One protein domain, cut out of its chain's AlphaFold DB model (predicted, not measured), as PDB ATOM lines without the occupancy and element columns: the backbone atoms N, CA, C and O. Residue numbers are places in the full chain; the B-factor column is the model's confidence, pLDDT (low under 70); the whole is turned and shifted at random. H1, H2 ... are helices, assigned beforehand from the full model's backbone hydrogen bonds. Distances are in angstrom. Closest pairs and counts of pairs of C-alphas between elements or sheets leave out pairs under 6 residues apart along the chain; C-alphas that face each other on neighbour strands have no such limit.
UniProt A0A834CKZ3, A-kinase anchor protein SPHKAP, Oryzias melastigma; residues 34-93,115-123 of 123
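This is residues 34 to 93 and 115 to 123 of the 123 residues of the protein "A-kinase anchor protein SPHKAP" of Oryzias melastigma (UniProt A0A834CKZ3). The longest helix, H3, runs partly side by side with H1, opposite ways, and a second pair, the shorter H2 and H4, lies over one side of that pair and crosses H1 steeply, with few close C-alphas between the two pairs. A long loop, residues 47 to 62, swings round from the end of H1 to the start of H2. The printed part has 69 residues with four named helices, in the order H1, H2, H3, H4, and no named strand; the class is all helix. It is compact, with a radius of gyration of the C-alphas of 11.6 A, and spans 34 by 26 by 20 A.

H3, residues 77 to 93, touches H1, residues 34 to 46, with its residues 77 to 84 alone, at a shallow tilt of 25 degrees, opposite ways; the closest C-alphas, of Ala 42 and Val 77, are 5.8 A apart. H4, residues 115 to 122, only just touches H3, with 3 pairs of C-alphas within 8 A, the closest those of Tyr 87 and Leu 115 at 7.2 A; at 71 degrees they are only just about perpendicular. H2, residues 63 to 72, touches H4 at a shallow tilt of 25 degrees, the same way, closest at the C-alphas of Val 66 and Leu 120, 6.4 A. H2 and H3 are only just apart, 8.2 A at the closest. In each of the four helices every O i to N i+4 pair is within hydrogen-bond range.

H3 is 24.7 A long from first to last C-alpha, H1 18.5 A, H2 14.2 A and H4 10.3 A. H1 begins at C-alpha 34 (-31.489, 37.176, -111.687), and H4 ends at C-alpha 122 (-46.940, 38.685, -113.310).

The C-alphas of Pro 50 and Val 93 are the two farthest apart, 35.4 A. Residues 94 to 114 are not printed, and C-alphas 93 and 115 are 15.2 A apart across the cut. The link from H1 to H2 is long, that from H2 to H3 tight. Residues 92 to 93 have pLDDT under 70.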
ATOM      1  N   GLN A  34     -30.348  36.283-111.482       90.44
ATOM      2  CA  GLN A  34     -31.489  37.176-111.687       90.44
ATOM      3  C   GLN A  34     -32.094  37.564-110.336       90.44
ATOM      4  O   GLN A  34     -32.285  38.753-110.069       90.44
ATOM      5  N   LEU A  35     -32.315  36.584-109.451       89.88
ATOM      6  CA  LEU A  35     -32.848  36.815-108.105       89.88
ATOM      7  C   LEU A  35     -31.940  37.739-107.301       89.88
ATOM      8  O   LEU A  35     -32.391  38.748-106.754       89.88
ATOM      9  N   ARG A  36     -30.639  37.440-107.286       87.44
ATOM     10  CA  ARG A  36     -29.638  38.273-106.621       87.44
ATOM     11  C   ARG A  36     -29.664  39.707-107.143       87.44
ATOM     12  O   ARG A  36     -29.689  40.647-106.354       87.44
ATOM     13  N   SER A  37     -29.688  39.879-108.460       88.75
ATOM     14  CA  SER A  37     -29.684  41.207-109.081       88.75
ATOM     15  C   SER A  37     -30.927  42.019-108.717       88.75
ATOM     16  O   SER A  37     -30.814  43.209-108.418       88.75
ATOM     17  N   MET A  38     -32.102  41.381-108.657       91.69
ATOM     18  CA  MET A  38     -33.327  42.043-108.204       91.69
ATOM     19  C   MET A  38     -33.273  42.436-106.729       91.69
ATOM     20  O   MET A  38     -33.716  43.528-106.382       91.69
ATOM     21  N   LEU A  39     -32.698  41.591-105.867       89.81
ATOM     22  CA  LEU A  39     -32.504  41.908-104.450       89.81
ATOM     23  C   LEU A  39     -31.541  43.083-104.257       89.81
ATOM     24  O   LEU A  39     -31.820  43.985-103.470       89.81
ATOM     25  N   GLN A  40     -30.440  43.121-105.009       87.44
ATOM     26  CA  GLN A  40     -29.508  44.251-104.984       87.44
ATOM     27  C   GLN A  40     -30.179  45.545-105.454       87.44
ATOM     28  O   GLN A  40     -29.994  46.598-104.843       87.44
ATOM     29  N   TRP A  41     -30.995  45.469-106.504       88.38
ATOM     30  CA  TRP A  41     -31.751  46.615-107.001       88.38
ATOM     31  C   TRP A  41     -32.829  47.095-106.023       88.38
ATOM     32  O   TRP A  41     -32.999  48.303-105.834       88.38
ATOM     33  N   ALA A  42     -33.498  46.172-105.331       89.62
ATOM     34  CA  ALA A  42     -34.414  46.491-104.242       89.62
ATOM     35  C   ALA A  42     -33.687  47.194-103.085       89.62
ATOM     36  O   ALA A  42     -34.137  48.248-102.637       89.62
ATOM     37  N   ALA A  43     -32.545  46.661-102.643       86.88
ATOM     38  CA  ALA A  43     -31.747  47.236-101.561       86.88
ATOM     39  C   ALA A  43     -31.271  48.658-101.892       86.88
ATOM     40  O   ALA A  43     -31.432  49.569-101.083       86.88
ATOM     41  N   ALA A  44     -30.761  48.873-103.106       84.94
ATOM     42  CA  ALA A  44     -30.378  50.201-103.569       84.94
ATOM     43  C   ALA A  44     -31.568  51.159-103.666       84.94
ATOM     44  O   ALA A  44     -31.441  52.325-103.302       84.94
ATOM     45  N   SER A  45     -32.740  50.659-104.070       87.19
ATOM     46  CA  SER A  45     -33.963  51.463-104.097       87.19
ATOM     47  C   SER A  45     -34.437  51.874-102.700       87.19
ATOM     48  O   SER A  45     -34.997  52.954-102.546       87.19
ATOM     49  N   VAL A  46     -34.225  51.039-101.675       87.25
ATOM     50  CA  VAL A  46     -34.514  51.385-100.268       87.25
ATOM     51  C   VAL A  46     -33.508  52.396 -99.730       87.25
ATOM     52  O   VAL A  46     -33.889  53.311 -99.008       87.25
ATOM     53  N   ALA A  47     -32.236  52.237-100.090       83.88
ATOM     54  CA  ALA A  47     -31.150  53.115 -99.668       83.88
ATOM     55  C   ALA A  47     -31.085  54.446-100.448       83.88
ATOM     56  O   ALA A  47     -30.151  55.216-100.239       83.88
ATOM     57  N   ASP A  48     -32.043  54.699-101.347       82.62
ATOM     58  CA  ASP A  48     -32.092  55.868-102.237       82.62
ATOM     59  C   ASP A  48     -30.797  56.065-103.051       82.62
ATOM     60  O   ASP A  48     -30.330  57.174-103.308       82.62
ATOM     61  N   VAL A  49     -30.185  54.948-103.457       80.25
ATOM     62  CA  VAL A  49     -28.967  54.936-104.269       80.25
ATOM     63  C   VAL A  49     -29.368  54.923-105.744       80.25
ATOM     64  O   VAL A  49     -29.964  53.952-106.205       80.25
ATOM     65  N   PRO A  50     -29.025  55.950-106.533       75.69
ATOM     66  CA  PRO A  50     -29.516  56.062-107.907       75.69
ATOM     67  C   PRO A  50     -28.866  55.069-108.885       75.69
ATOM     68  O   PRO A  50     -29.462  54.758-109.918       75.69
ATOM     69  N   HIS A  51     -27.673  54.555-108.567       76.75
ATOM     70  CA  HIS A  51     -26.868  53.720-109.462       76.75
ATOM     71  C   HIS A  51     -26.307  52.497-108.738       76.75
ATOM     72  O   HIS A  51     -25.745  52.615-107.653       76.75
ATOM     73  N   ILE A  52     -26.396  51.331-109.376       77.31
ATOM     74  CA  ILE A  52     -25.759  50.098-108.909       77.31
ATOM     75  C   ILE A  52     -24.962  49.459-110.031       77.31
ATOM     76  O   ILE A  52     -25.358  49.515-111.196       77.31
ATOM     77  N   GLN A  53     -23.868  48.802-109.665       77.75
ATOM     78  CA  GLN A  53     -23.120  47.952-110.572       77.75
ATOM     79  C   GLN A  53     -23.381  46.496-110.203       77.75
ATOM     80  O   GLN A  53     -23.105  46.058-109.088       77.75
ATOM     81  N   LEU A  54     -23.939  45.752-111.149       80.75
ATOM     82  CA  LEU A  54     -24.177  44.324-111.003       80.75
ATOM     83  C   LEU A  54     -23.021  43.551-111.628       80.75
ATOM     84  O   LEU A  54     -22.382  44.024-112.572       80.75
ATOM     85  N   PHE A  55     -22.759  42.351-111.116       76.19
ATOM     86  CA  PHE A  55     -21.787  41.475-111.759       76.19
ATOM     87  C   PHE A  55     -22.291  41.075-113.145       76.19
ATOM     88  O   PHE A  55     -23.461  40.706-113.270       76.19
ATOM     89  N   PRO A  56     -21.424  41.121-114.169       72.50
ATOM     90  CA  PRO A  56     -21.806  40.714-115.506       72.50
ATOM     91  C   PRO A  56     -22.172  39.232-115.498       72.50
ATOM     92  O   PRO A  56     -21.383  38.380-115.090       72.50
ATOM     93  N   ASP A  57     -23.380  38.946-115.963       82.50
ATOM     94  CA  ASP A  57     -23.906  37.601-116.121       82.50
ATOM     95  C   ASP A  57     -24.791  37.576-117.375       82.50
ATOM     96  O   ASP A  57     -25.486  38.552-117.677       82.50
ATOM     97  N   ARG A  58     -24.725  36.487-118.147       85.38
ATOM     98  CA  ARG A  58     -25.475  36.354-119.407       85.38
ATOM     99  C   ARG A  58     -26.979  36.324-119.155       85.38
ATOM    100  O   ARG A  58     -27.739  36.841-119.970       85.38
ATOM    101  N   GLU A  59     -27.386  35.836-117.990       85.25
ATOM    102  CA  GLU A  59     -28.782  35.789-117.562       85.25
ATOM    103  C   GLU A  59     -29.372  37.186-117.291       85.25
ATOM    104  O   GLU A  59     -30.586  37.340-117.168       85.25
ATOM    105  N   LEU A  60     -28.538  38.237-117.236       87.25
ATOM    106  CA  LEU A  60     -28.974  39.608-116.947       87.25
ATOM    107  C   LEU A  60     -29.346  40.443-118.173       87.25
ATOM    108  O   LEU A  60     -29.732  41.602-118.024       87.25
ATOM    109  N   GLN A  61     -29.296  39.874-119.379       89.62
ATOM    110  CA  GLN A  61     -29.615  40.606-120.610       89.62
ATOM    111  C   GLN A  61     -31.022  41.222-120.611       89.62
ATOM    112  O   GLN A  61     -31.223  42.291-121.185       89.62
ATOM    113  N   GLN A  62     -31.993  40.587-119.946       89.94
ATOM    114  CA  GLN A  62     -33.373  41.084-119.881       89.94
ATOM    115  C   GLN A  62     -33.628  42.056-118.721       89.94
ATOM    116  O   GLN A  62     -34.701  42.656-118.665       89.94
ATOM    117  N   LEU A  63     -32.661  42.264-117.820       89.69
ATOM    118  CA  LEU A  63     -32.841  43.112-116.640       89.69
ATOM    119  C   LEU A  63     -33.334  44.533-116.982       89.69
ATOM    120  O   LEU A  63     -34.272  44.984-116.323       89.69
ATOM    121  N   PRO A  64     -32.799  45.243-118.002       90.06
ATOM    122  CA  PRO A  64     -33.298  46.575-118.347       90.06
ATOM    123  C   PRO A  64     -34.782  46.577-118.738       90.06
ATOM    124  O   PRO A  64     -35.520  47.482-118.356       90.06
ATOM    125  N   VAL A  65     -35.235  45.539-119.450       92.62
ATOM    126  CA  VAL A  65     -36.635  45.388-119.877       92.62
ATOM    127  C   VAL A  65     -37.540  45.138-118.673       92.62
ATOM    128  O   VAL A  65     -38.584  45.777-118.547       92.62
ATOM    129  N   VAL A  66     -37.122  44.253-117.763       93.88
ATOM    130  CA  VAL A  66     -37.852  43.966-116.519       93.88
ATOM    131  C   VAL A  66     -37.973  45.233-115.679       93.88
ATOM    132  O   VAL A  66     -39.082  45.646-115.355       93.88
ATOM    133  N   VAL A  67     -36.854  45.901-115.385       90.75
ATOM    134  CA  VAL A  67     -36.831  47.133-114.581       90.75
ATOM    135  C   VAL A  67     -37.744  48.198-115.180       90.75
ATOM    136  O   VAL A  67     -38.523  48.821-114.456       90.75
ATOM    137  N   GLN A  68     -37.693  48.386-116.499       90.75
ATOM    138  CA  GLN A  68     -38.557  49.340-117.183       90.75
ATOM    139  C   GLN A  68     -40.042  48.991-117.008       90.75
ATOM    140  O   GLN A  68     -40.830  49.864-116.643       90.75
ATOM    141  N   ARG A  69     -40.423  47.720-117.173       93.00
ATOM    142  CA  ARG A  69     -41.811  47.270-116.989       93.00
ATOM    143  C   ARG A  69     -42.319  47.466-115.565       93.00
ATOM    144  O   ARG A  69     -43.424  47.971-115.379       93.00
ATOM    145  N   LEU A  70     -41.508  47.148-114.557       92.62
ATOM    146  CA  LEU A  70     -41.879  47.369-113.155       92.62
ATOM    147  C   LEU A  70     -42.094  48.865-112.854       92.62
ATOM    148  O   LEU A  70     -43.020  49.237-112.128       92.62
ATOM    149  N   ARG A  71     -41.274  49.743-113.448       88.25
ATOM    150  CA  ARG A  71     -41.414  51.202-113.314       88.25
ATOM    151  C   ARG A  71     -42.677  51.732-113.990       88.25
ATOM    152  O   ARG A  71     -43.384  52.530-113.379       88.25
ATOM    153  N   GLU A  72     -42.980  51.283-115.207       92.56
ATOM    154  CA  GLU A  72     -44.204  51.654-115.943       92.56
ATOM    155  C   GLU A  72     -45.464  51.318-115.143       92.56
ATOM    156  O   GLU A  72     -46.405  52.108-115.077       92.56
ATOM    157  N   ARG A  73     -45.433  50.185-114.441       91.38
ATOM    158  CA  ARG A  73     -46.512  49.738-113.559       91.38
ATOM    159  C   ARG A  73     -46.466  50.334-112.155       91.38
ATOM    160  O   ARG A  73     -47.274  49.973-111.306       91.38
ATOM    161  N   ARG A  74     -45.548  51.273-111.909       91.56
ATOM    162  CA  ARG A  74     -45.380  51.996-110.640       91.56
ATOM    163  C   ARG A  74     -45.182  51.082-109.431       91.56
ATOM    164  O   ARG A  74     -45.592  51.437-108.323       91.56
ATOM    165  N   TRP A  75     -44.518  49.947-109.629       93.50
ATOM    166  CA  TRP A  75     -44.198  49.040-108.537       93.50
ATOM    167  C   TRP A  75     -43.377  49.757-107.456       93.50
ATOM    168  O   TRP A  75     -42.464  50.553-107.720       93.50
ATOM    169  N   LYS A  76     -43.728  49.492-106.202       93.25
ATOM    170  CA  LYS A  76     -42.934  49.839-105.026       93.25
ATOM    171  C   LYS A  76     -41.931  48.717-104.764       93.25
ATOM    172  O   LYS A  76     -42.086  47.597-105.240       93.25
ATOM    173  N   VAL A  77     -40.928  49.002-103.931       92.62
ATOM    174  CA  VAL A  77     -39.988  47.967-103.472       92.62
ATOM    175  C   VAL A  77     -40.735  46.805-102.807       92.62
ATOM    176  O   VAL A  77     -40.405  45.654-103.057       92.62
ATOM    177  N   GLY A  78     -41.774  47.094-102.014       91.75
ATOM    178  CA  GLY A  78     -42.598  46.058-101.383       91.75
ATOM    179  C   GLY A  78     -43.294  45.131-102.385       91.75
ATOM    180  O   GLY A  78     -43.309  43.925-102.168       91.75
ATOM    181  N   ASP A  79     -43.792  45.665-103.506       94.31
ATOM    182  CA  ASP A  79     -44.455  44.868-104.553       94.31
ATOM    183  C   ASP A  79     -43.459  43.913-105.227       94.31
ATOM    184  O   ASP A  79     -43.755  42.734-105.447       94.31
ATOM    185  N   LEU A  80     -42.237  44.403-105.474       94.31
ATOM    186  CA  LEU A  80     -41.137  43.574-105.954       94.31
ATOM    187  C   LEU A  80     -40.803  42.470-104.947       94.31
ATOM    188  O   LEU A  80     -40.791  41.303-105.322       94.31
ATOM    189  N   LEU A  81     -40.558  42.813-103.680       93.81
ATOM    190  CA  LEU A  81     -40.170  41.836-102.658       93.81
ATOM    191  C   LEU A  81     -41.237  40.752-102.462       93.81
ATOM    192  O   LEU A  81     -40.891  39.576-102.402       93.81
ATOM    193  N   HIS A  82     -42.521  41.117-102.436       94.56
ATOM    194  CA  HIS A  82     -43.611  40.138-102.389       94.56
ATOM    195  C   HIS A  82     -43.613  39.200-103.598       94.56
ATOM    196  O   HIS A  82     -43.826  37.999-103.447       94.56
ATOM    197  N   SER A  83     -43.351  39.726-104.791       94.56
ATOM    198  CA  SER A  83     -43.320  38.917-106.011       94.56
ATOM    199  C   SER A  83     -42.110  37.981-106.049       94.56
ATOM    200  O   SER A  83     -42.243  36.832-106.457       94.56
ATOM    201  N   LEU A  84     -40.948  38.428-105.556       93.25
ATOM    202  CA  LEU A  84     -39.767  37.574-105.398       93.25
ATOM    203  C   LEU A  84     -40.007  36.447-104.383       93.25
ATOM    204  O   LEU A  84     -39.596  35.318-104.626       93.25
ATOM    205  N   LEU A  85     -40.687  36.734-103.266       92.81
ATOM    206  CA  LEU A  85     -41.066  35.709-102.288       92.81
ATOM    207  C   LEU A  85     -41.988  34.663-102.916       92.81
ATOM    208  O   LEU A  85     -41.692  33.474-102.826       92.81
ATOM    209  N   ARG A  86     -43.031  35.107-103.630       92.69
ATOM    210  CA  ARG A  86     -43.943  34.212-104.352       92.69
ATOM    211  C   ARG A  86     -43.190  33.322-105.344       92.69
ATOM    212  O   ARG A  86     -43.395  32.113-105.352       92.69
ATOM    213  N   TYR A  87     -42.277  33.899-106.126       90.88
ATOM    214  CA  TYR A  87     -41.441  33.137-107.053       90.88
ATOM    215  C   TYR A  87     -40.650  32.032-106.336       90.88
ATOM    216  O   TYR A  87     -40.679  30.883-106.771       90.88
ATOM    217  N   CYS A  88     -39.989  32.357-105.219       87.81
ATOM    218  CA  CYS A  88     -39.204  31.404-104.432       87.81
ATOM    219  C   CYS A  88     -40.053  30.298-103.792       87.81
ATOM    220  O   CYS A  88     -39.589  29.165-103.662       87.81
ATOM    221  N   GLU A  89     -41.267  30.612-103.345       87.94
ATOM    222  CA  GLU A  89     -42.213  29.628-102.811       87.94
ATOM    223  C   GLU A  89     -42.643  28.652-103.910       87.94
ATOM    224  O   GLU A  89     -42.525  27.438-103.736       87.94
ATOM    225  N   GLU A  90     -43.023  29.172-105.079       85.31
ATOM    226  CA  GLU A  90     -43.344  28.364-106.257       85.31
ATOM    227  C   GLU A  90     -42.149  27.485-106.676       85.31
ATOM    228  O   GLU A  90     -42.332  26.300-106.945       85.31
ATOM    229  N   SER A  91     -40.913  27.997-106.632       77.25
ATOM    230  CA  SER A  91     -39.700  27.220-106.957       77.25
ATOM    231  C   SER A  91     -39.422  26.077-105.998       77.25
ATOM    232  O   SER A  91     -38.895  25.039-106.400       77.25
ATOM    233  N   GLN A  92     -39.736  26.263-104.719       69.56
ATOM    234  CA  GLN A  92     -39.510  25.246-103.699       69.56
ATOM    235  C   GLN A  92     -40.550  24.132-103.768       69.56
ATOM    236  O   GLN A  92     -40.188  22.973-103.597       69.56
ATOM    237  N   VAL A  93     -41.805  24.461-104.087       60.91
ATOM    238  CA  VAL A  93     -42.877  23.468-104.275       60.91
ATOM    239  C   VAL A  93     -42.564  22.512-105.434       60.91
ATOM    240  O   VAL A  93     -42.901  21.333-105.364       60.91
ATOM    241  N   LEU A 115     -36.827  33.823-113.554       92.75
ATOM    242  CA  LEU A 115     -37.419  34.893-112.748       92.75
ATOM    243  C   LEU A 115     -37.842  36.109-113.580       92.75
ATOM    244  O   LEU A 115     -38.931  36.636-113.391       92.75
ATOM    245  N   PHE A 116     -37.009  36.564-114.512       94.50
ATOM    246  CA  PHE A 116     -37.320  37.720-115.351       94.50
ATOM    247  C   PHE A 116     -38.524  37.497-116.252       94.50
ATOM    248  O   PHE A 116     -39.370  38.382-116.369       94.50
ATOM    249  N   LYS A 117     -38.643  36.305-116.837       93.31
ATOM    250  CA  LYS A 117     -39.820  35.941-117.622       93.31
ATOM    251  C   LYS A 117     -41.059  35.888-116.726       93.31
ATOM    252  O   LYS A 117     -42.064  36.510-117.055       93.31
ATOM    253  N   TRP A 118     -40.950  35.236-115.569       94.25
ATOM    254  CA  TRP A 118     -42.035  35.151-114.593       94.25
ATOM    255  C   TRP A 118     -42.493  36.544-114.128       94.25
ATOM    256  O   TRP A 118     -43.688  36.829-114.104       94.25
ATOM    257  N   LEU A 119     -41.558  37.454-113.834       93.88
ATOM    258  CA  LEU A 119     -41.855  38.833-113.440       93.88
ATOM    259  C   LEU A 119     -42.553  39.608-114.554       93.88
ATOM    260  O   LEU A 119     -43.433  40.401-114.260       93.88
ATOM    261  N   LEU A 120     -42.198  39.408-115.822       92.38
ATOM    262  CA  LEU A 120     -42.880  40.082-116.930       92.38
ATOM    263  C   LEU A 120     -44.331  39.610-117.088       92.38
ATOM    264  O   LEU A 120     -45.201  40.428-117.390       92.38
ATOM    265  N   GLU A 121     -44.585  38.324-116.853       91.12
ATOM    266  CA  GLU A 121     -45.917  37.706-116.909       91.12
ATOM    267  C   GLU A 121     -46.812  38.128-115.731       91.12
ATOM    268  O   GLU A 121     -48.016  38.292-115.913       91.12
ATOM    269  N   HIS A 122     -46.223  38.353-114.550       85.94
ATOM    270  CA  HIS A 122     -46.940  38.685-113.310       85.94
ATOM    271  C   HIS A 122     -46.828  40.157-112.890       85.94
ATOM    272  O   HIS A 122     -47.421  40.548-111.881       85.94
ATOM    273  N   SER A 123     -46.065  40.967-113.638       79.38
ATOM    274  CA  SER A 123     -46.046  42.426-113.483       79.38
ATOM    275  C   SER A 123     -47.409  43.002-113.780       79.38
ATOM    276  O   SER A 123     -48.085  42.452-114.680       79.38
TER     277      SER A 123